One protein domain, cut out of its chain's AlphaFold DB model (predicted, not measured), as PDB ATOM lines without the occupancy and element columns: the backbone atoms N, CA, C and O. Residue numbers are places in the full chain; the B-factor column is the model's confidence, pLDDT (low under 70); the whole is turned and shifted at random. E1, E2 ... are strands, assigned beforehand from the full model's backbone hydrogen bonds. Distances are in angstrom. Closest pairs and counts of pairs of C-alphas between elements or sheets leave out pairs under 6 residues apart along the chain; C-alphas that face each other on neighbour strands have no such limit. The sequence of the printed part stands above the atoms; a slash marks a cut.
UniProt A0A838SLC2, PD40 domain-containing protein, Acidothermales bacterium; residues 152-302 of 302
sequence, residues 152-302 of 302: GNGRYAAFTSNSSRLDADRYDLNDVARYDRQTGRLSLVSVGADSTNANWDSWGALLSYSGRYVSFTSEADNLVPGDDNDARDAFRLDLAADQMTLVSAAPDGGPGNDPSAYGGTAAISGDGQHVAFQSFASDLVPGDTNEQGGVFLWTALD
ATOM      1  N   GLY A 152      42.128  55.891 -45.329       96.69
ATOM      2  CA  GLY A 152      40.972  56.646 -45.833       96.69
ATOM      3  C   GLY A 152      41.246  57.383 -47.151       96.69
ATOM      4  O   GLY A 152      40.416  57.359 -48.058       96.69
ATOM      5  N   ASN A 153      42.447  57.939 -47.323       97.31
ATOM      6  CA  ASN A 153      42.898  58.572 -48.566       97.31
ATOM      7  C   ASN A 153      43.239  57.575 -49.699       97.31
ATOM      8  O   ASN A 153      43.587  57.991 -50.805       97.31
ATOM      9  N   GLY A 154      43.192  56.266 -49.435       96.06
ATOM     10  CA  GLY A 154      43.426  55.200 -50.406       96.06
ATOM     11  C   GLY A 154      44.879  55.025 -50.871       96.06
ATOM     12  O   GLY A 154      45.146  54.263 -51.813       96.06
ATOM     13  N   ARG A 155      45.833  55.744 -50.265       96.88
ATOM     14  CA  ARG A 155      47.252  55.660 -50.633       96.88
ATOM     15  C   ARG A 155      47.923  54.419 -50.062       96.88
ATOM     16  O   ARG A 155      48.717  53.805 -50.770       96.88
ATOM     17  N   TYR A 156      47.617  54.060 -48.825       97.88
ATOM     18  CA  TYR A 156      48.310  53.002 -48.106       97.88
ATOM     19  C   TYR A 156      47.411  51.786 -47.928       97.88
ATOM     20  O   TYR A 156      46.192  51.915 -47.813       97.88
ATOM     21  N   ALA A 157      48.036  50.615 -47.925       96.69
ATOM     22  CA  ALA A 157      47.436  49.381 -47.449       96.69
ATOM     23  C   ALA A 157      48.269  48.842 -46.285       96.69
ATOM     24  O   ALA A 157      49.489  48.995 -46.322       96.69
ATOM     25  N   ALA A 158      47.634  48.237 -45.288       94.38
ATOM     26  CA  ALA A 158      48.309  47.527 -44.207       94.38
ATOM     27  C   ALA A 158      47.804  46.086 -44.137       94.38
ATOM     28  O   ALA A 158      46.655  45.826 -44.493       94.38
ATOM     29  N   PHE A 159      48.677  45.160 -43.767       90.50
ATOM     30  CA  PHE A 159      48.362  43.737 -43.713       90.50
ATOM     31  C   PHE A 159      49.319  43.005 -42.777       90.50
ATOM     32  O   PHE A 159      50.464  43.429 -42.609       90.50
ATOM     33  N   THR A 160      48.839  41.902 -42.213       88.31
ATOM     34  CA  THR A 160      49.675  40.906 -41.543       88.31
ATOM     35  C   THR A 160      50.353  40.029 -42.585       88.31
ATOM     36  O   THR A 160      49.730  39.704 -43.599       88.31
ATOM     37  N   SER A 161      51.605  39.651 -42.354       83.00
ATOM     38  CA  SER A 161      52.306  38.692 -43.189       83.00
ATOM     39  C   SER A 161      53.425  37.980 -42.433       83.00
ATOM     40  O   SER A 161      54.145  38.611 -41.676       83.00
ATOM     41  N   ASN A 162      53.612  36.687 -42.687       79.62
ATOM     42  CA  ASN A 162      54.710  35.871 -42.148       79.62
ATOM     43  C   ASN A 162      55.830  35.637 -43.179       79.62
ATOM     44  O   ASN A 162      56.622  34.697 -43.100       79.62
ATOM     45  N   SER A 163      55.858  36.448 -44.239       77.06
ATOM     46  CA  SER A 163      56.798  36.245 -45.329       77.06
ATOM     47  C   SER A 163      58.205  36.656 -44.919       77.06
ATOM     48  O   SER A 163      58.441  37.814 -44.589       77.06
ATOM     49  N   SER A 164      59.178  35.785 -45.193       72.44
ATOM     50  CA  SER A 164      60.612  36.100 -45.065       72.44
ATOM     51  C   SER A 164      61.109  37.280 -45.919       72.44
ATOM     52  O   SER A 164      62.268  37.681 -45.862       72.44
ATOM     53  N   ARG A 165      60.245  37.842 -46.773       75.00
ATOM     54  CA  ARG A 165      60.504  39.086 -47.512       75.00
ATOM     55  C   ARG A 165      60.307  40.344 -46.663       75.00
ATOM     56  O   ARG A 165      60.700  41.414 -47.124       75.00
ATOM     57  N   LEU A 166      59.640  40.228 -45.517       76.12
ATOM     58  CA  LEU A 166      59.459  41.292 -44.533       76.12
ATOM     59  C   LEU A 166      60.528  41.207 -43.451       76.12
ATOM     60  O   LEU A 166      61.214  42.202 -43.226       76.12
ATOM     61  N   ASP A 167      60.725  40.012 -42.901       73.81
ATOM     62  CA  ASP A 167      61.800  39.702 -41.967       73.81
ATOM     63  C   ASP A 167      62.588  38.480 -42.462       73.81
ATOM     64  O   ASP A 167      62.091  37.358 -42.497       73.81
ATOM     65  N   ALA A 168      63.832  38.699 -42.893       62.94
ATOM     66  CA  ALA A 168      64.673  37.641 -43.445       62.94
ATOM     67  C   ALA A 168      65.228  36.683 -42.377       62.94
ATOM     68  O   ALA A 168      65.694  35.596 -42.734       62.94
ATOM     69  N   ASP A 169      65.189  37.077 -41.102       59.75
ATOM     70  CA  ASP A 169      65.918  36.415 -40.024       59.75
ATOM     71  C   ASP A 169      65.046  35.427 -39.226       59.75
ATOM     72  O   ASP A 169      65.580  34.672 -38.406       59.75
ATOM     73  N   ARG A 170      63.720  35.379 -39.459       62.53
ATOM     74  CA  ARG A 170      62.782  34.535 -38.691       62.53
ATOM     75  C   ARG A 170      61.684  33.942 -39.573       62.53
ATOM     76  O   ARG A 170      60.906  34.658 -40.184       62.53
ATOM     77  N   TYR A 171      61.627  32.613 -39.655       57.31
ATOM     78  CA  TYR A 171      60.840  31.926 -40.685       57.31
ATOM     79  C   TYR A 171      59.350  31.706 -40.381       57.31
ATOM     80  O   TYR A 171      58.665  31.256 -41.291       57.31
ATOM     81  N   ASP A 172      58.831  32.042 -39.192       68.88
ATOM     82  CA  ASP A 172      57.463  31.639 -38.807       68.88
ATOM     83  C   ASP A 172      56.662  32.667 -37.973       68.88
ATOM     84  O   ASP A 172      55.558  32.336 -37.543       68.88
ATOM     85  N   LEU A 173      57.167  33.890 -37.742       81.75
ATOM     86  CA  LEU A 173      56.420  34.917 -36.998       81.75
ATOM     87  C   LEU A 173      55.579  35.797 -37.930       81.75
ATOM     88  O   LEU A 173      55.972  36.090 -39.059       81.75
ATOM     89  N   ASN A 174      54.413  36.216 -37.453       85.81
ATOM     90  CA  ASN A 174      53.559  37.192 -38.109       85.81
ATOM     91  C   ASN A 174      54.095  38.603 -37.874       85.81
ATOM     92  O   ASN A 174      54.272  39.038 -36.741       85.81
ATOM     93  N   ASP A 175      54.259  39.348 -38.956       88.94
ATOM     94  CA  ASP A 175      54.598  40.760 -38.944       88.94
ATOM     95  C   ASP A 175      53.454  41.601 -39.480       88.94
ATOM     96  O   ASP A 175      52.639  41.154 -40.288       88.94
ATOM     97  N   VAL A 176      53.441  42.881 -39.122       91.38
ATOM     98  CA  VAL A 176      52.560  43.855 -39.765       91.38
ATOM     99  C   VAL A 176      53.350  44.754 -40.700       91.38
ATOM    100  O   VAL A 176      54.387  45.312 -40.345       91.38
ATOM    101  N   ALA A 177      52.845  44.938 -41.917       92.44
ATOM    102  CA  ALA A 177      53.496  45.746 -42.938       92.44
ATOM    103  C   ALA A 177      52.553  46.782 -43.545       92.44
ATOM    104  O   ALA A 177      51.332  46.618 -43.588       92.44
ATOM    105  N   ARG A 178      53.143  47.853 -44.081       95.19
ATOM    106  CA  ARG A 178      52.456  48.918 -44.816       95.19
ATOM    107  C   ARG A 178      53.012  49.051 -46.228       95.19
ATOM    108  O   ARG A 178      54.212  49.214 -46.438       95.19
ATOM    109  N   TYR A 179      52.115  49.066 -47.207       94.75
ATOM    110  CA  TYR A 179      52.416  49.251 -48.621       94.75
ATOM    111  C   TYR A 179      51.928  50.613 -49.125       94.75
ATOM    112  O   TYR A 179      50.733  50.920 -49.101       94.75
ATOM    113  N   ASP A 180      52.845  51.432 -49.636       96.00
ATOM    114  CA  ASP A 180      52.535  52.671 -50.344       96.00
ATOM    115  C   ASP A 180      52.180  52.365 -51.800       96.00
ATOM    116  O   ASP A 180      53.029  52.050 -52.635       96.00
ATOM    117  N   ARG A 181      50.899  52.504 -52.147       94.12
ATOM    118  CA  ARG A 181      50.395  52.153 -53.479       94.12
ATOM    119  C   ARG A 181      50.857  53.102 -54.579       94.12
ATOM    120  O   ARG A 181      50.734  52.728 -55.752       94.12
ATOM    121  N   GLN A 182      51.321  54.303 -54.227       94.19
ATOM    122  CA  GLN A 182      51.835  55.284 -55.183       94.19
ATOM    123  C   GLN A 182      53.286  54.991 -55.550       94.19
ATOM    124  O   GLN A 182      53.619  54.980 -56.733       94.19
ATOM    125  N   THR A 183      54.131  54.732 -54.553       94.69
ATOM    126  CA  THR A 183      55.574  54.509 -54.756       94.69
ATOM    127  C   THR A 183      55.930  53.034 -54.946       94.69
ATOM    128  O   THR A 183      56.990  52.722 -55.473       94.69
ATOM    129  N   GLY A 184      55.046  52.121 -54.540       90.75
ATOM    130  CA  GLY A 184      55.317  50.687 -54.492       90.75
ATOM    131  C   GLY A 184      56.207  50.269 -53.322       90.75
ATOM    132  O   GLY A 184      56.644  49.121 -53.294       90.75
ATOM    133  N   ARG A 185      56.490  51.179 -52.380       91.88
ATOM    134  CA  ARG A 185      57.338  50.908 -51.218       91.88
ATOM    135  C   ARG A 185      56.588  50.070 -50.186       91.88
ATOM    136  O   ARG A 185      55.468  50.408 -49.812       91.88
ATOM    137  N   LEU A 186      57.250  49.029 -49.700       89.88
ATOM    138  CA  LEU A 186      56.848  48.248 -48.536       89.88
ATOM    139  C   LEU A 186      57.648  48.708 -47.312       89.88
ATOM    140  O   LEU A 186      58.799  49.131 -47.446       89.88
ATOM    141  N   SER A 187      57.041  48.700 -46.133       90.56
ATOM    142  CA  SER A 187      57.705  49.045 -44.871       90.56
ATOM    143  C   SER A 187      57.145  48.184 -43.747       90.56
ATOM    144  O   SER A 187      55.924  48.045 -43.656       90.56
ATOM    145  N   LEU A 188      58.033  47.623 -42.930       91.81
ATOM    146  CA  LEU A 188      57.673  46.915 -41.706       91.81
ATOM    147  C   LEU A 188      57.111  47.922 -40.692       91.81
ATOM    148  O   LEU A 188      57.594  49.053 -40.618       91.81
ATOM    149  N   VAL A 189      56.040  47.543 -39.999       94.88
ATOM    150  CA  VAL A 189      55.383  48.345 -38.952       94.88
ATOM    151  C   VAL A 189      55.713  47.788 -37.567       94.88
ATOM    152  O   VAL A 189      55.858  48.573 -36.637       94.88
ATOM    153  N   SER A 190      55.868  46.466 -37.442       92.81
ATOM    154  CA  SER A 190      56.272  45.747 -36.228       92.81
ATOM    155  C   SER A 190      57.771  45.931 -35.942       92.81
ATOM    156  O   SER A 190      58.550  44.983 -35.954       92.81
ATOM    157  N   VAL A 191      58.187  47.181 -35.731       92.12
ATOM    158  CA  VAL A 191      59.564  47.566 -35.394       92.12
ATOM    159  C   VAL A 191      59.545  48.332 -34.077       92.12
ATOM    160  O   VAL A 191      58.798  49.302 -33.933       92.12
ATOM    161  N   GLY A 192      60.352  47.878 -33.121       87.81
ATOM    162  CA  GLY A 192      60.518  48.510 -31.822       87.81
ATOM    163  C   GLY A 192      61.318  49.808 -31.885       87.81
ATOM    164  O   GLY A 192      61.972  50.134 -32.878       87.81
ATOM    165  N   ALA A 193      61.280  50.567 -30.789       80.69
ATOM    166  CA  ALA A 193      61.918  51.884 -30.694       80.69
ATOM    167  C   ALA A 193      63.451  51.866 -30.886       80.69
ATOM    168  O   ALA A 193      64.049  52.887 -31.225       80.69
ATOM    169  N   ASP A 194      64.102  50.719 -30.686       85.38
ATOM    170  CA  ASP A 194      65.535  50.509 -30.919       85.38
ATOM    171  C   ASP A 194      65.858  50.035 -32.351       85.38
ATOM    172  O   ASP A 194      66.994  49.656 -32.646       85.38
ATOM    173  N   SER A 195      64.871  50.097 -33.255       86.94
ATOM    174  CA  SER A 195      64.937  49.606 -34.635       86.94
ATOM    175  C   SER A 195      65.102  48.088 -34.769       86.94
ATOM    176  O   SER A 195      65.461  47.613 -35.850       86.94
ATOM    177  N   THR A 196      64.838  47.319 -33.711       89.25
ATOM    178  CA  THR A 196      64.738  45.860 -33.805       89.25
ATOM    179  C   THR A 196      63.340  45.443 -34.251       89.25
ATOM    180  O   THR A 196      62.347  46.097 -33.937       89.25
ATOM    181  N   ASN A 197      63.246  44.363 -35.026       90.69
ATOM    182  CA  ASN A 197      61.950  43.792 -35.389       90.69
ATOM    183  C   ASN A 197      61.269  43.210 -34.144       90.69
ATOM    184  O   ASN A 197      61.956  42.774 -33.212       90.69
ATOM    185  N   ALA A 198      59.935  43.175 -34.151       92.00
ATOM    186  CA  ALA A 198      59.144  42.488 -33.136       92.00
ATOM    187  C   ALA A 198      59.684  41.073 -32.888       92.00
ATOM    188  O   ALA A 198      59.984  40.325 -33.822       92.00
ATOM    189  N   ASN A 199      59.853  40.707 -31.620       90.62
ATOM    190  CA  ASN A 199      60.426  39.417 -31.261       90.62
ATOM    191  C   ASN A 199      59.398  38.270 -31.193       90.62
ATOM    192  O   ASN A 199      59.825  37.113 -31.151       90.62
ATOM    193  N   TRP A 200      58.105  38.593 -31.279       91.62
ATOM    194  CA  TRP A 200      56.952  37.689 -31.346       91.62
ATOM    195  C   TRP A 200      55.914  38.191 -32.366       91.62
ATOM    196  O   TRP A 200      56.122  39.195 -33.050       91.62
ATOM    197  N   ASP A 201      54.800  37.471 -32.486       89.75
ATOM    198  CA  ASP A 201      53.784  37.711 -33.503       89.75
ATOM    199  C   ASP A 201      53.080  39.073 -33.373       89.75
ATOM    200  O   ASP A 201      52.775  39.565 -32.286       89.75
ATOM    201  N   SER A 202      52.758  39.661 -34.524       91.44
ATOM    202  CA  SER A 202      51.999  40.900 -34.676       91.44
ATOM    203  C   SER A 202      50.886  40.748 -35.715       91.44
ATOM    204  O   SER A 202      51.087  40.169 -36.782       91.44
ATOM    205  N   TRP A 203      49.712  41.329 -35.450       90.62
ATOM    206  CA  TRP A 203      48.517  41.178 -36.292       90.62
ATOM    207  C   TRP A 203      47.694  42.464 -36.434       90.62
ATOM    208  O   TRP A 203      47.883  43.444 -35.712       90.62
ATOM    209  N   GLY A 204      46.732  42.444 -37.363       88.69
ATOM    210  CA  GLY A 204      45.563  43.319 -37.283       88.69
ATOM    211  C   GLY A 204      45.793  44.784 -37.614       88.69
ATOM    212  O   GLY A 204      45.110  45.647 -37.061       88.69
ATOM    213  N   ALA A 205      46.763  45.094 -38.477       93.06
ATOM    214  CA  ALA A 205      47.126  46.479 -38.745       93.06
ATOM    215  C   ALA A 205      45.997  47.284 -39.414       93.06
ATOM    216  O   ALA A 205      45.579  46.992 -40.539       93.06
ATOM    217  N   LEU A 206      45.568  48.366 -38.761       95.06
ATOM    218  CA  LEU A 206      44.578  49.323 -39.251       95.06
ATOM    219  C   LEU A 206      45.195  50.715 -39.417       95.06
ATOM    220  O   LEU A 206      46.146  51.093 -38.739       95.06
ATOM    221  N   LEU A 207      44.661  51.495 -40.361       97.50
ATOM    222  CA  LEU A 207      45.230  52.777 -40.777       97.50
ATOM    223  C   LEU A 207      44.271  53.935 -40.504       97.50
ATOM    224  O   LEU A 207      43.101  53.892 -40.878       97.50
ATOM    225  N   SER A 208      44.817  55.031 -39.980       97.75
ATOM    226  CA  SER A 208      44.152  56.345 -39.992       97.75
ATOM    227  C   SER A 208      43.833  56.823 -41.422       97.75
ATOM    228  O   SER A 208      44.348  56.303 -42.419       97.75
ATOM    229  N   TYR A 209      43.028  57.885 -41.556       97.94
ATOM    230  CA  TYR A 209      42.618  58.433 -42.855       97.94
ATOM    231  C   TYR A 209      43.819  58.771 -43.748       97.94
ATOM    232  O   TYR A 209      43.851  58.429 -44.931       97.94
ATOM    233  N   SER A 210      44.829  59.435 -43.186       97.88
ATOM    234  CA  SER A 210      46.046  59.797 -43.916       97.88
ATOM    235  C   SER A 210      46.985  58.604 -44.133       97.88
ATOM    236  O   SER A 210      47.794  58.632 -45.064       97.88
ATOM    237  N   GLY A 211      46.868  57.566 -43.300       97.19
ATOM    238  CA  GLY A 211      47.825  56.470 -43.179       97.19
ATOM    239  C   GLY A 211      49.132  56.867 -42.484       97.19
ATOM    240  O   GLY A 211      50.140  56.198 -42.705       97.19
ATOM    241  N   ARG A 212      49.136  57.969 -41.712       96.94
ATOM    242  CA  ARG A 212      50.249  58.374 -40.825       96.94
ATOM    243  C   ARG A 212      50.293  57.524 -39.559       96.94
ATOM    244  O   ARG A 212      51.372  57.159 -39.120       96.94
ATOM    245  N   TYR A 213      49.132  57.245 -38.988       98.06
ATOM    246  CA  TYR A 213      49.013  56.411 -37.801       98.06
ATOM    247  C   TYR A 213      48.575  55.008 -38.187       98.06
ATOM    248  O   TYR A 213      47.671  54.867 -39.027       98.06
ATOM    249  N   VAL A 214      49.211  54.019 -37.564       97.69
ATOM    250  CA  VAL A 214      48.872  52.597 -37.668       97.69
ATOM    251  C   VAL A 214      48.558  52.087 -36.269       97.69
ATOM    252  O   VAL A 214      49.333  52.356 -35.360       97.69
ATOM    253  N   SER A 215      47.454  51.372 -36.091       97.25
ATOM    254  CA  SER A 215      47.215  50.570 -34.888       97.25
ATOM    255  C   SER A 215      47.341  49.096 -35.232       97.25
ATOM    256  O   SER A 215      47.008  48.701 -36.346       97.25
ATOM    257  N   PHE A 216      47.845  48.294 -34.307       95.81
ATOM    258  CA  PHE A 216      48.010  46.852 -34.479       95.81
ATOM    259  C   PHE A 216      48.124  46.191 -33.104       95.81
ATOM    260  O   PHE A 216      48.165  46.883 -32.085       95.81
ATOM    261  N   THR A 217      48.147  44.866 -33.074       95.31
ATOM    262  CA  THR A 217      48.335  44.093 -31.842       95.31
ATOM    263  C   THR A 217      49.604  43.272 -31.934       95.31
ATOM    264  O   THR A 217      49.942  42.830 -33.034       95.31
ATOM    265  N   SER A 218      50.280  43.031 -30.817       94.56
ATOM    266  CA  SER A 218      51.517  42.255 -30.802       94.56
ATOM    267  C   SER A 218      51.696  41.499 -29.496       94.56
ATOM    268  O   SER A 218      51.263  41.982 -28.461       94.56
ATOM    269  N   GLU A 219      52.321  40.329 -29.561       94.06
ATOM    270  CA  GLU A 219      52.840  39.577 -28.404       94.06
ATOM    271  C   GLU A 219      54.319  39.912 -28.131       94.06
ATOM    272  O   GLU A 219      54.977  39.247 -27.337       94.06
ATOM    273  N   ALA A 220      54.882  40.894 -28.844       94.12
ATOM    274  CA  ALA A 220      56.290  41.244 -28.754       94.12
ATOM    275  C   ALA A 220      56.594  42.182 -27.579       94.12
ATOM    276  O   ALA A 220      56.138  43.322 -27.561       94.12
ATOM    277  N   ASP A 221      57.481  41.732 -26.692       93.88
ATOM    278  CA  ASP A 221      57.960  42.455 -25.503       93.88
ATOM    279  C   ASP A 221      58.975  43.581 -25.813       93.88
ATOM    280  O   ASP A 221      59.399  44.333 -24.936       93.88
ATOM    281  N   ASN A 222      59.407  43.711 -27.073       93.88
ATOM    282  CA  ASN A 222      60.473  44.634 -27.473       93.88
ATOM    283  C   ASN A 222      59.990  45.838 -28.298       93.88
ATOM    284  O   ASN A 222      60.812  46.589 -28.830       93.88
ATOM    285  N   LEU A 223      58.676  46.050 -28.427       94.88
ATOM    286  CA  LEU A 223      58.139  47.175 -29.202       94.88
ATOM    287  C   LEU A 223      58.223  48.511 -28.458       94.88
ATOM    288  O   LEU A 223      58.452  49.555 -29.082       94.88
ATOM    289  N   VAL A 224      58.080  48.482 -27.134       95.00
ATOM    290  CA  VAL A 224      58.289  49.627 -26.243       95.00
ATOM    291  C   VAL A 224      59.130  49.206 -25.030       95.00
ATOM    292  O   VAL A 224      59.084  48.051 -24.622       95.00
ATOM    293  N   PRO A 225      59.913  50.113 -24.420       93.81
ATOM    294  CA  PRO A 225      60.648  49.784 -23.202       93.81
ATOM    295  C   PRO A 225      59.713  49.486 -22.023       93.81
ATOM    296  O   PRO A 225      58.841  50.298 -21.723       93.81
ATOM    297  N   GLY A 226      59.982  48.396 -21.300       91.81
ATOM    298  CA  GLY A 226      59.253  48.040 -20.078       91.81
ATOM    299  C   GLY A 226      57.964  47.254 -20.310       91.81
ATOM    300  O   GLY A 226      57.166  47.159 -19.388       91.81
ATOM    301  N   ASP A 227      57.766  46.720 -21.514       94.62
ATOM    302  CA  ASP A 227      56.717  45.746 -21.793       94.62
ATOM    303  C   ASP A 227      57.176  44.351 -21.331       94.62
ATOM    304  O   ASP A 227      58.054  43.747 -21.944       94.62
ATOM    305  N   ASP A 228      56.696  43.896 -20.171       93.44
ATOM    306  CA  ASP A 228      57.186  42.697 -19.476       93.44
ATOM    307  C   ASP A 228      56.069  41.791 -18.921       93.44
ATOM    308  O   ASP A 228      56.306  40.978 -18.023       93.44
ATOM    309  N   ASN A 229      54.851  41.910 -19.458       93.25
ATOM    310  CA  ASN A 229      53.673  41.160 -19.001       93.25
ATOM    311  C   ASN A 229      53.482  39.784 -19.679       93.25
ATOM    312  O   ASN A 229      52.552  39.065 -19.309       93.25
ATOM    313  N   ASP A 230      54.324  39.419 -20.654       91.75
ATOM    314  CA  ASP A 230      54.203  38.204 -21.480       91.75
ATOM    315  C   ASP A 230      52.807  38.037 -22.130       91.75
ATOM    316  O   ASP A 230      52.310  36.916 -22.305       91.75
ATOM    317  N   ALA A 231      52.140  39.144 -22.470       93.06
ATOM    318  CA  ALA A 231      50.790  39.138 -23.018       93.06
ATOM    319  C   ALA A 231      50.708  39.831 -24.385       93.06
ATOM    320  O   ALA A 231      51.636  40.471 -24.868       93.06
ATOM    321  N   ARG A 232      49.563  39.658 -25.054       94.56
ATOM    322  CA  ARG A 232      49.261  40.422 -26.265       94.56
ATOM    323  C   ARG A 232      48.841  41.829 -25.880       94.56
ATOM    324  O   ARG A 232      47.902  41.996 -25.104       94.56
ATOM    325  N   ASP A 233      49.407  42.810 -26.560       96.12
ATOM    326  CA  ASP A 233      49.139  44.217 -26.342       96.12
ATOM    327  C   ASP A 233      48.671  44.943 -27.602       96.12
ATOM    328  O   ASP A 233      48.824  44.478 -28.736       96.12
ATOM    329  N   ALA A 234      48.029  46.093 -27.395       96.81
ATOM    330  CA  ALA A 234      47.566  46.969 -28.455       96.81
ATOM    331  C   ALA A 234      48.516  48.162 -28.589       96.81
ATOM    332  O   ALA A 234      48.821  48.858 -27.620       96.81
ATOM    333  N   PHE A 235      48.915  48.456 -29.825       97.25
ATOM    334  CA  PHE A 235      49.894  49.491 -30.138       97.25
ATOM    335  C   PHE A 235      49.361  50.513 -31.133       97.25
ATOM    336  O   PHE A 235      48.486  50.235 -31.960       97.25
ATOM    337  N   ARG A 236      49.958  51.706 -31.095       97.31
ATOM    338  CA  ARG A 236      49.837  52.735 -32.126       97.31
ATOM    339  C   ARG A 236      51.212  53.258 -32.518       97.31
ATOM    340  O   ARG A 236      51.945  53.763 -31.676       97.31
ATOM    341  N   LEU A 237      51.495  53.250 -33.815       97.00
ATOM    342  CA  LEU A 237      52.686  53.848 -34.408       97.00
ATOM    343  C   LEU A 237      52.349  55.182 -35.086       97.00
ATOM    344  O   LEU A 237      51.509  55.226 -35.992       97.00
ATOM    345  N   ASP A 238      53.033  56.262 -34.703       96.44
ATOM    346  CA  ASP A 238      53.120  57.497 -35.492       96.44
ATOM    347  C   ASP A 238      54.307  57.426 -36.455       96.44
ATOM    348  O   ASP A 238      55.452  57.647 -36.072       96.44
ATOM    349  N   LEU A 239      54.026  57.196 -37.738       95.00
ATOM    350  CA  LEU A 239      55.053  57.065 -38.774       95.00
ATOM    351  C   LEU A 239      55.807  58.365 -39.087       95.00
ATOM    352  O   LEU A 239      56.816  58.320 -39.787       95.00
ATOM    353  N   ALA A 240      55.293  59.529 -38.681       94.94
ATOM    354  CA  ALA A 240      55.985  60.799 -38.899       94.94
ATOM    355  C   ALA A 240      56.967  61.118 -37.767       94.94
ATOM    356  O   ALA A 240      57.997  61.735 -38.025       94.94
ATOM    357  N   ALA A 241      56.621  60.723 -36.540       94.06
ATOM    358  CA  ALA A 241      57.455  60.902 -35.354       94.06
ATOM    359  C   ALA A 241      58.345  59.685 -35.055       94.06
ATOM    360  O   ALA A 241      59.228  59.793 -34.213       94.06
ATOM    361  N   ASP A 242      58.102  58.561 -35.736       93.06
ATOM    362  CA  ASP A 242      58.692  57.252 -35.441       93.06
ATOM    363  C   ASP A 242      58.458  56.837 -33.980       93.06
ATOM    364  O   ASP A 242      59.357  56.414 -33.258       93.06
ATOM    365  N   GLN A 243      57.223  57.049 -33.516       94.44
ATOM    366  CA  GLN A 243      56.849  56.864 -32.118       94.44
ATOM    367  C   GLN A 243      55.874  55.700 -31.970       94.44
ATOM    368  O   GLN A 243      54.717  55.798 -32.392       94.44
ATOM    369  N   MET A 244      56.340  54.626 -31.333       95.94
ATOM    370  CA  MET A 244      55.504  53.524 -30.864       95.94
ATOM    371  C   MET A 244      54.863  53.887 -29.522       95.94
ATOM    372  O   MET A 244      55.514  54.448 -28.643       95.94
ATOM    373  N   THR A 245      53.575  53.605 -29.367       95.94
ATOM    374  CA  THR A 245      52.823  53.815 -28.124       95.94
ATOM    375  C   THR A 245      52.082  52.539 -27.762       95.94
ATOM    376  O   THR A 245      51.299  52.048 -28.576       95.94
ATOM    377  N   LEU A 246      52.293  52.050 -26.541       96.88
ATOM    378  CA  LEU A 246      51.461  51.022 -25.922       96.88
ATOM    379  C   LEU A 246      50.121  51.656 -25.534       96.88
ATOM    380  O   LEU A 246      50.059  52.494 -24.635       96.88
ATOM    381  N   VAL A 247      49.055  51.340 -26.272       96.62
ATOM    382  CA  VAL A 247      47.727  51.932 -26.032       96.62
ATOM    383  C   VAL A 247      46.924  51.157 -24.987       96.62
ATOM    384  O   VAL A 247      45.984  51.715 -24.423       96.62
ATOM    385  N   SER A 248      47.319  49.912 -24.705       96.12
ATOM    386  CA  SER A 248      46.843  49.073 -23.596       96.12
ATOM    387  C   SER A 248      47.664  49.246 -22.311       96.12
ATOM    388  O   SER A 248      47.730  48.332 -21.499       96.12
ATOM    389  N   ALA A 249      48.286  50.411 -22.105       96.12
ATOM    390  CA  ALA A 249      49.027  50.691 -20.880       96.12
ATOM    391  C   ALA A 249      48.090  50.971 -19.690       96.12
ATOM    392  O   ALA A 249      47.063  51.646 -19.833       96.12
ATOM    393  N   ALA A 250      48.489  50.513 -18.507       95.06
ATOM    394  CA  ALA A 250      47.898  50.891 -17.234       95.06
ATOM    395  C   ALA A 250      48.225  52.364 -16.880       95.06
ATOM    396  O   ALA A 250      49.117  52.981 -17.475       95.06
ATOM    397  N   PRO A 251      47.523  52.983 -15.907       93.12
ATOM    398  CA  PRO A 251      47.719  54.395 -15.556       93.12
ATOM    399  C   PRO A 251      49.128  54.777 -15.078       93.12
ATOM    400  O   PRO A 251      49.462  55.963 -15.066       93.12
ATOM    401  N   ASP A 252      49.939  53.809 -14.651       91.75
ATOM    402  CA  ASP A 252      51.343  54.011 -14.274       91.75
ATOM    403  C   ASP A 252      52.306  54.007 -15.478       91.75
ATOM    404  O   ASP A 252      53.490  54.310 -15.318       91.75
ATOM    405  N   GLY A 253      51.787  53.745 -16.682       91.81
ATOM    406  CA  GLY A 253      52.525  53.684 -17.938       91.81
ATOM    407  C   GLY A 253      53.095  52.304 -18.266       91.81
ATOM    408  O   GLY A 253      53.688  52.168 -19.335       91.81
ATOM    409  N   GLY A 254      52.931  51.315 -17.381       94.25
ATOM    410  CA  GLY A 254      53.302  49.925 -17.634       94.25
ATOM    411  C   GLY A 254      52.240  49.169 -18.439       94.25
ATOM    412  O   GLY A 254      51.154  49.703 -18.688       94.25
ATOM    413  N   PRO A 255      52.536  47.935 -18.867       96.31
ATOM    414  CA  PRO A 255      51.554  47.080 -19.518       96.31
ATOM    415  C   PRO A 255      50.433  46.656 -18.559       96.31
ATOM    416  O   PRO A 255      50.607  46.643 -17.340       96.31
ATOM    417  N   GLY A 256      49.269  46.315 -19.117       94.62
ATOM    418  CA  GLY A 256      48.160  45.756 -18.340       94.62
ATOM    419  C   GLY A 256      48.440  44.335 -17.842       94.62
ATOM    420  O   GLY A 256      49.300  43.628 -18.372       94.62
ATOM    421  N   ASN A 257      47.669  43.893 -16.848       93.38
ATOM    422  CA  ASN A 257      47.871  42.606 -16.171       93.38
ATOM    423  C   ASN A 257      47.246  41.363 -16.843       93.38
ATOM    424  O   ASN A 257      47.254  40.290 -16.238       93.38
ATOM    425  N   ASP A 258      46.693  41.492 -18.050       93.38
ATOM    426  CA  ASP A 258      46.095  40.397 -18.833       93.38
ATOM    427  C   ASP A 258      46.082  40.787 -20.333       93.38
ATOM    428  O   ASP A 258      46.181  41.979 -20.653       93.38
ATOM    429  N   PRO A 259      45.924  39.848 -21.290       92.56
ATOM    430  CA  PRO A 259      45.952  40.166 -22.707       92.56
ATOM    431  C   PRO A 259      44.909  41.191 -23.153       92.56
ATOM    432  O   PRO A 259      43.718  41.150 -22.818       92.56
ATOM    433  N   SER A 260      45.359  42.045 -24.059       92.25
ATOM    434  CA  SER A 260      44.549  42.949 -24.851       92.25
ATOM    435  C   SER A 260      44.360  42.421 -26.276       92.25
ATOM    436  O   SER A 260      45.191  41.728 -26.853       92.25
ATOM    437  N   ALA A 261      43.210  42.749 -26.860       80.94
ATOM    438  CA  ALA A 261      42.854  42.523 -28.256       80.94
ATOM    439  C   ALA A 261      43.055  41.070 -28.742       80.94
ATOM    440  O   ALA A 261      43.490  40.818 -29.867       80.94
ATOM    441  N   TYR A 262      42.662  40.098 -27.910       71.00
ATOM    442  CA  TYR A 262      42.737  38.661 -28.215       71.00
ATOM    443  C   TYR A 262      41.985  38.266 -29.510       71.00
ATOM    444  O   TYR A 262      42.321  37.270 -30.137       71.00
ATOM    445  N   GLY A 263      41.017  39.086 -29.953       67.31
ATOM    446  CA  GLY A 263      40.286  38.957 -31.227       67.31
ATOM    447  C   GLY A 263      40.873  39.726 -32.424       67.31
ATOM    448  O   GLY A 263      40.162  39.964 -33.397       67.31
ATOM    449  N   GLY A 264      42.127  40.178 -32.339       67.00
ATOM    450  CA  GLY A 264      42.961  40.445 -33.513       67.00
ATOM    451  C   GLY A 264      43.014  41.879 -34.043       67.00
ATOM    452  O   GLY A 264      43.826  42.133 -34.922       67.00
ATOM    453  N   THR A 265      42.228  42.850 -33.553       80.12
ATOM    454  CA  THR A 265      42.364  44.250 -34.023       80.12
ATOM    455  C   THR A 265      42.170  45.310 -32.940       80.12
ATOM    456  O   THR A 265      41.308  45.203 -32.068       80.12
ATOM    457  N   ALA A 266      42.950  46.389 -33.051       92.25
ATOM    458  CA  ALA A 266      42.752  47.642 -32.329       92.25
ATOM    459  C   ALA A 266      42.268  48.707 -33.329       92.25
ATOM    460  O   ALA A 266      43.010  49.107 -34.226       92.25
ATOM    461  N   ALA A 267      41.012  49.142 -33.229       94.06
ATOM    462  CA  ALA A 267      40.371  50.031 -34.195       94.06
ATOM    463  C   ALA A 267      40.832  51.483 -34.031       94.06
ATOM    464  O   ALA A 267      40.673  52.068 -32.965       94.06
ATOM    465  N   ILE A 268      41.343  52.096 -35.100       96.81
ATOM    466  CA  ILE A 268      41.839  53.478 -35.092       96.81
ATOM    467  C   ILE A 268      40.874  54.451 -35.774       96.81
ATOM    468  O   ILE A 268      40.283  54.174 -36.818       96.81
ATOM    469  N   SER A 269      40.741  55.628 -35.177       96.88
ATOM    470  CA  SER A 269      40.004  56.774 -35.720       96.88
ATOM    471  C   SER A 269      40.662  57.386 -36.968       96.88
ATOM    472  O   SER A 269      41.843  57.195 -37.261       96.88
ATOM    473  N   GLY A 270      39.887  58.170 -37.727       95.50
ATOM    474  CA  GLY A 270      40.353  58.796 -38.969       95.50
ATOM    475  C   GLY A 270      41.504  59.793 -38.781       95.50
ATOM    476  O   GLY A 270      42.413  59.831 -39.610       95.50
ATOM    477  N   ASP A 271      41.499  60.565 -37.697       96.81
ATOM    478  CA  ASP A 271      42.599  61.463 -37.313       96.81
ATOM    479  C   ASP A 271      43.752  60.732 -36.604       96.81
ATOM    480  O   ASP A 271      44.845  61.282 -36.465       96.81
ATOM    481  N   GLY A 272      43.519  59.479 -36.207       96.94
ATOM    482  CA  GLY A 272      44.446  58.641 -35.470       96.94
ATOM    483  C   GLY A 272      44.651  59.059 -34.019       96.94
ATOM    484  O   GLY A 272      45.643  58.628 -33.442       96.94
ATOM    485  N   GLN A 273      43.785  59.888 -33.428       97.44
ATOM    486  CA  GLN A 273      43.922  60.318 -32.025       97.44
ATOM    487  C   GLN A 273      43.237  59.378 -31.036       97.44
ATOM    488  O   GLN A 273      43.535  59.413 -29.850       97.44
ATOM    489  N   HIS A 274      42.366  58.503 -31.527       98.19
ATOM    490  CA  HIS A 274      41.664  57.511 -30.720       98.19
ATOM    491  C   HIS A 274      41.883  56.089 -31.232       98.19
ATOM    492  O   HIS A 274      41.820  55.869 -32.452       98.19
ATOM    493  N   VAL A 275      42.076  55.145 -30.307       97.88
ATOM    494  CA  VAL A 275      42.163  53.702 -30.576       97.88
ATOM    495  C   VAL A 275      41.226  52.950 -29.632       97.88
ATOM    496  O   VAL A 275      41.328  53.102 -28.419       97.88
ATOM    497  N   ALA A 276      40.312  52.155 -30.184       96.31
ATOM    498  CA  ALA A 276      39.416  51.287 -29.431       96.31
ATOM    499  C   ALA A 276      39.887  49.832 -29.508       96.31
ATOM    500  O   ALA A 276      40.172  49.330 -30.595       96.31
ATOM    501  N   PHE A 277      39.949  49.146 -28.373       95.25
ATOM    502  CA  PHE A 277      40.436  47.770 -28.290       95.25
ATOM    503  C   PHE A 277      39.713  47.009 -27.179       95.25
ATOM    504  O   PHE A 277      39.215  47.603 -26.223       95.25
ATOM    505  N   GLN A 278      39.624  45.691 -27.321       93.81
ATOM    506  CA  GLN A 278      39.179  44.823 -26.234       93.81
ATOM    507  C   GLN A 278      40.342  44.597 -25.265       93.81
ATOM    508  O   GLN A 278      41.472  44.487 -25.724       93.81
ATOM    509  N   SER A 279      40.096  44.461 -23.967       93.94
ATOM    510  CA  SER A 279      41.108  43.952 -23.034       93.94
ATOM    511  C   SER A 279      40.479  43.137 -21.919       93.94
ATOM    512  O   SER A 279      39.340  43.415 -21.551       93.94
ATOM    513  N   PHE A 280      41.198  42.125 -21.435       92.69
ATOM    514  CA  PHE A 280      40.864  41.370 -20.226       92.69
ATOM    515  C   PHE A 280      41.564  41.920 -18.976       92.69
ATOM    516  O   PHE A 280      41.214  41.526 -17.868       92.69
ATOM    517  N   ALA A 281      42.502  42.859 -19.147       93.69
ATOM    518  CA  ALA A 281      43.233  43.462 -18.044       93.69
ATOM    519  C   ALA A 281      42.298  44.277 -17.143       93.69
ATOM    520  O   ALA A 281      41.494  45.086 -17.608       93.69
ATOM    521  N   SER A 282      42.440  44.070 -15.837       93.44
ATOM    522  CA  SER A 282      41.607  44.691 -14.795       93.44
ATOM    523  C   SER A 282      42.182  46.005 -14.262       93.44
ATOM    524  O   SER A 282      41.574  46.664 -13.420       93.44
ATOM    525  N   ASP A 283      43.365  46.398 -14.729       93.75
ATOM    526  CA  ASP A 283      44.131  47.537 -14.223       93.75
ATOM    527  C   ASP A 283      44.310  48.679 -15.233       93.75
ATOM    528  O   ASP A 283      44.878  49.714 -14.883       93.75
ATOM    529  N   LEU A 284      43.748  48.567 -16.444       93.88
ATOM    530  CA  LEU A 284      43.826  49.638 -17.449       93.88
ATOM    531  C   LEU A 284      43.086  50.909 -17.024       93.88
ATOM    532  O   LEU A 284      43.468  52.022 -17.389       93.88
ATOM    533  N   VAL A 285      41.995  50.755 -16.271       92.69
ATOM    534  CA  VAL A 285      41.166  51.869 -15.806       92.69
ATOM    535  C   VAL A 285      40.802  51.666 -14.335       92.69
ATOM    536  O   VAL A 285      40.319  50.597 -13.961       92.69
ATOM    537  N   PRO A 286      40.951  52.697 -13.479       89.81
ATOM    538  CA  PRO A 286      40.529  52.608 -12.088       89.81
ATOM    539  C   PRO A 286      39.048  52.243 -11.950       89.81
ATOM    540  O   PRO A 286      38.173  52.932 -12.479       89.81
ATOM    541  N   GLY A 287      38.766  51.205 -11.163       86.00
ATOM    542  CA  GLY A 287      37.400  50.760 -10.886       86.00
ATOM    543  C   GLY A 287      36.861  49.707 -11.851       86.00
ATOM    544  O   GLY A 287      35.674  49.392 -11.757       86.00
ATOM    545  N   ASP A 288      37.694  49.143 -12.727       88.50
ATOM    546  CA  ASP A 288      37.377  47.866 -13.361       88.50
ATOM    547  C   ASP A 288      37.508  46.728 -12.331       88.50
ATOM    548  O   ASP A 288      38.556  46.533 -11.721       88.50
ATOM    549  N   THR A 289      36.402  46.041 -12.034       85.50
ATOM    550  CA  THR A 289      36.328  45.069 -10.924       85.50
ATOM    551  C   THR A 289      35.586  43.788 -11.275       85.50
ATOM    552  O   THR A 289      35.288  43.002 -10.377       85.50
ATOM    553  N   ASN A 290      35.155  43.611 -12.524       81.62
ATOM    554  CA  ASN A 290      34.302  42.477 -12.888       81.62
ATOM    555  C   ASN A 290      35.088  41.278 -13.446       81.62
ATOM    556  O   ASN A 290      34.454  40.266 -13.733       81.62
ATOM    557  N   GLU A 291      36.418  41.401 -13.578       77.75
ATOM    558  CA  GLU A 291      37.345  40.385 -14.114       77.75
ATOM    559  C   GLU A 291      36.956  39.871 -15.514       77.75
ATOM    560  O   GLU A 291      37.363  38.791 -15.936       77.75
ATOM    561  N   GLN A 292      36.151  40.637 -16.260       86.62
ATOM    562  CA  GLN A 292      35.723  40.278 -17.603       86.62
ATOM    563  C   GLN A 292      36.231  41.256 -18.647       86.62
ATOM    564  O   GLN A 292      36.306  42.458 -18.425       86.62
ATOM    565  N   GLY A 293      36.462  40.717 -19.847       86.94
ATOM    566  CA  GLY A 293      36.894  41.510 -20.985       86.94
ATOM    567  C   GLY A 293      35.953  42.676 -21.301       86.94
ATOM    568  O   GLY A 293      34.747  42.484 -21.493       86.94
ATOM    569  N   GLY A 294      36.524  43.873 -21.392       89.94
ATOM    570  CA  GLY A 294      35.849  45.123 -21.733       89.94
ATOM    571  C   GLY A 294      36.323  45.703 -23.063       89.94
ATOM    572  O   GLY A 294      37.259  45.200 -23.685       89.94
ATOM    573  N   VAL A 295      35.671  46.781 -23.509       92.31
ATOM    574  CA  VAL A 295      36.141  47.613 -24.628       92.31
ATOM    575  C   VAL A 295      36.629  48.940 -24.069       92.31
ATOM    576  O   VAL A 295      35.876  49.649 -23.401       92.31
ATOM    577  N   PHE A 296      37.867  49.283 -24.393       93.94
ATOM    578  CA  PHE A 296      38.573  50.463 -23.919       93.94
ATOM    579  C   PHE A 296      38.814  51.435 -25.071       93.94
ATOM    580  O   PHE A 296      38.883  51.038 -26.235       93.94
ATOM    581  N   LEU A 297      38.928  52.721 -24.738       95.88
ATOM    582  CA  LEU A 297      39.246  53.791 -25.677       95.88
ATOM    583  C   LEU A 297      40.491  54.526 -25.189       95.88
ATOM    584  O   LEU A 297      40.434  55.270 -24.212       95.88
ATOM    585  N   TRP A 298      41.592  54.362 -25.908       96.69
ATOM    586  CA  TRP A 298      42.784  55.177 -25.730       96.69
ATOM    587  C   TRP A 298      42.653  56.483 -26.513       96.69
ATOM    588  O   TRP A 298      42.122  56.501 -27.627       96.69
ATOM    589  N   THR A 299      43.151  57.575 -25.932       96.69
ATOM    590  CA  THR A 299      43.204  58.896 -26.565       96.69
ATOM    591  C   THR A 299      44.609  59.467 -26.436       96.69
ATOM    592  O   THR A 299      45.165  59.494 -25.340       96.69
ATOM    593  N   ALA A 300      45.167  59.927 -27.552       93.88
ATOM    594  CA  ALA A 300      46.446  60.618 -27.577       93.88
ATOM    595  C   ALA A 300      46.365  61.926 -26.780       93.88
ATOM    596  O   ALA A 300      45.376  62.655 -26.870       93.88
ATOM    597  N   LEU A 301      47.410  62.226 -26.012       83.31
ATOM    598  CA  LEU A 301      47.575  63.533 -25.381       83.31
ATOM    599  C   LEU A 301      48.268  64.465 -26.389       83.31
ATOM    600  O   LEU A 301      49.279  64.071 -26.974       83.31
ATOM    601  N   ASP A 302      47.689  65.648 -26.605       58.47
ATOM    602  CA  ASP A 302      48.233  66.715 -27.466       58.47
ATOM    603  C   ASP A 302      49.561  67.296 -26.943       58.47
ATOM    604  O   ASP A 302      49.715  67.434 -25.703       58.47
TER     605      ASP A 302
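AT A GLANCE: This is residues 152 to 302 of the 302 residues of the protein "PD40 domain-containing protein" of Acidothermales bacterium (UniProt A0A838SLC2). With little regular structure, three small antiparallel sheets stand in a row, joined by long loops: E4 E5 E6 E7 in the middle, E1 E2 E3 and the hairpin E8 E9 partly face to face with it. The printed part has 151 residues and no named helix; nine strands, E1 to E9 in chain order, hold 49 residues: all strand. It is compact, radius of gyration of the C-alphas 14.8 A, spanning 48 by 33 by 25 A.

IN THESE COORDINATES: E4 is residues 202 to 207, E5 213 to 218, E6 233 to 238, 16.6 A long, and E7 243 to 246. E1, 156 to 161, begins at C-alpha (48.310, 53.002, -48.106); E2 is 175 to 180, E3 186 to 188. E8 is 274 to 279; E9, 294 to 299, ends at C-alpha (43.204, 58.896, -26.565).

HOW THE PARTS SIT: E4 E5 E6 E7, strongly twisted, is a meander, antiparallel strands in succession; N 216 and O 235 are 3.1 A apart. The closest C-alphas of E1 and E4 are Thr 160 and Trp 203, 5.4 A; of E6 and E8, Ala 234 and Phe 277, 7.2 A.

THE WHOLE: The printed part has no cut. The long link E7 to E8 has 27 residues. Residues 168 to 172, 263 to 264 and 302 have pLDDT under 70.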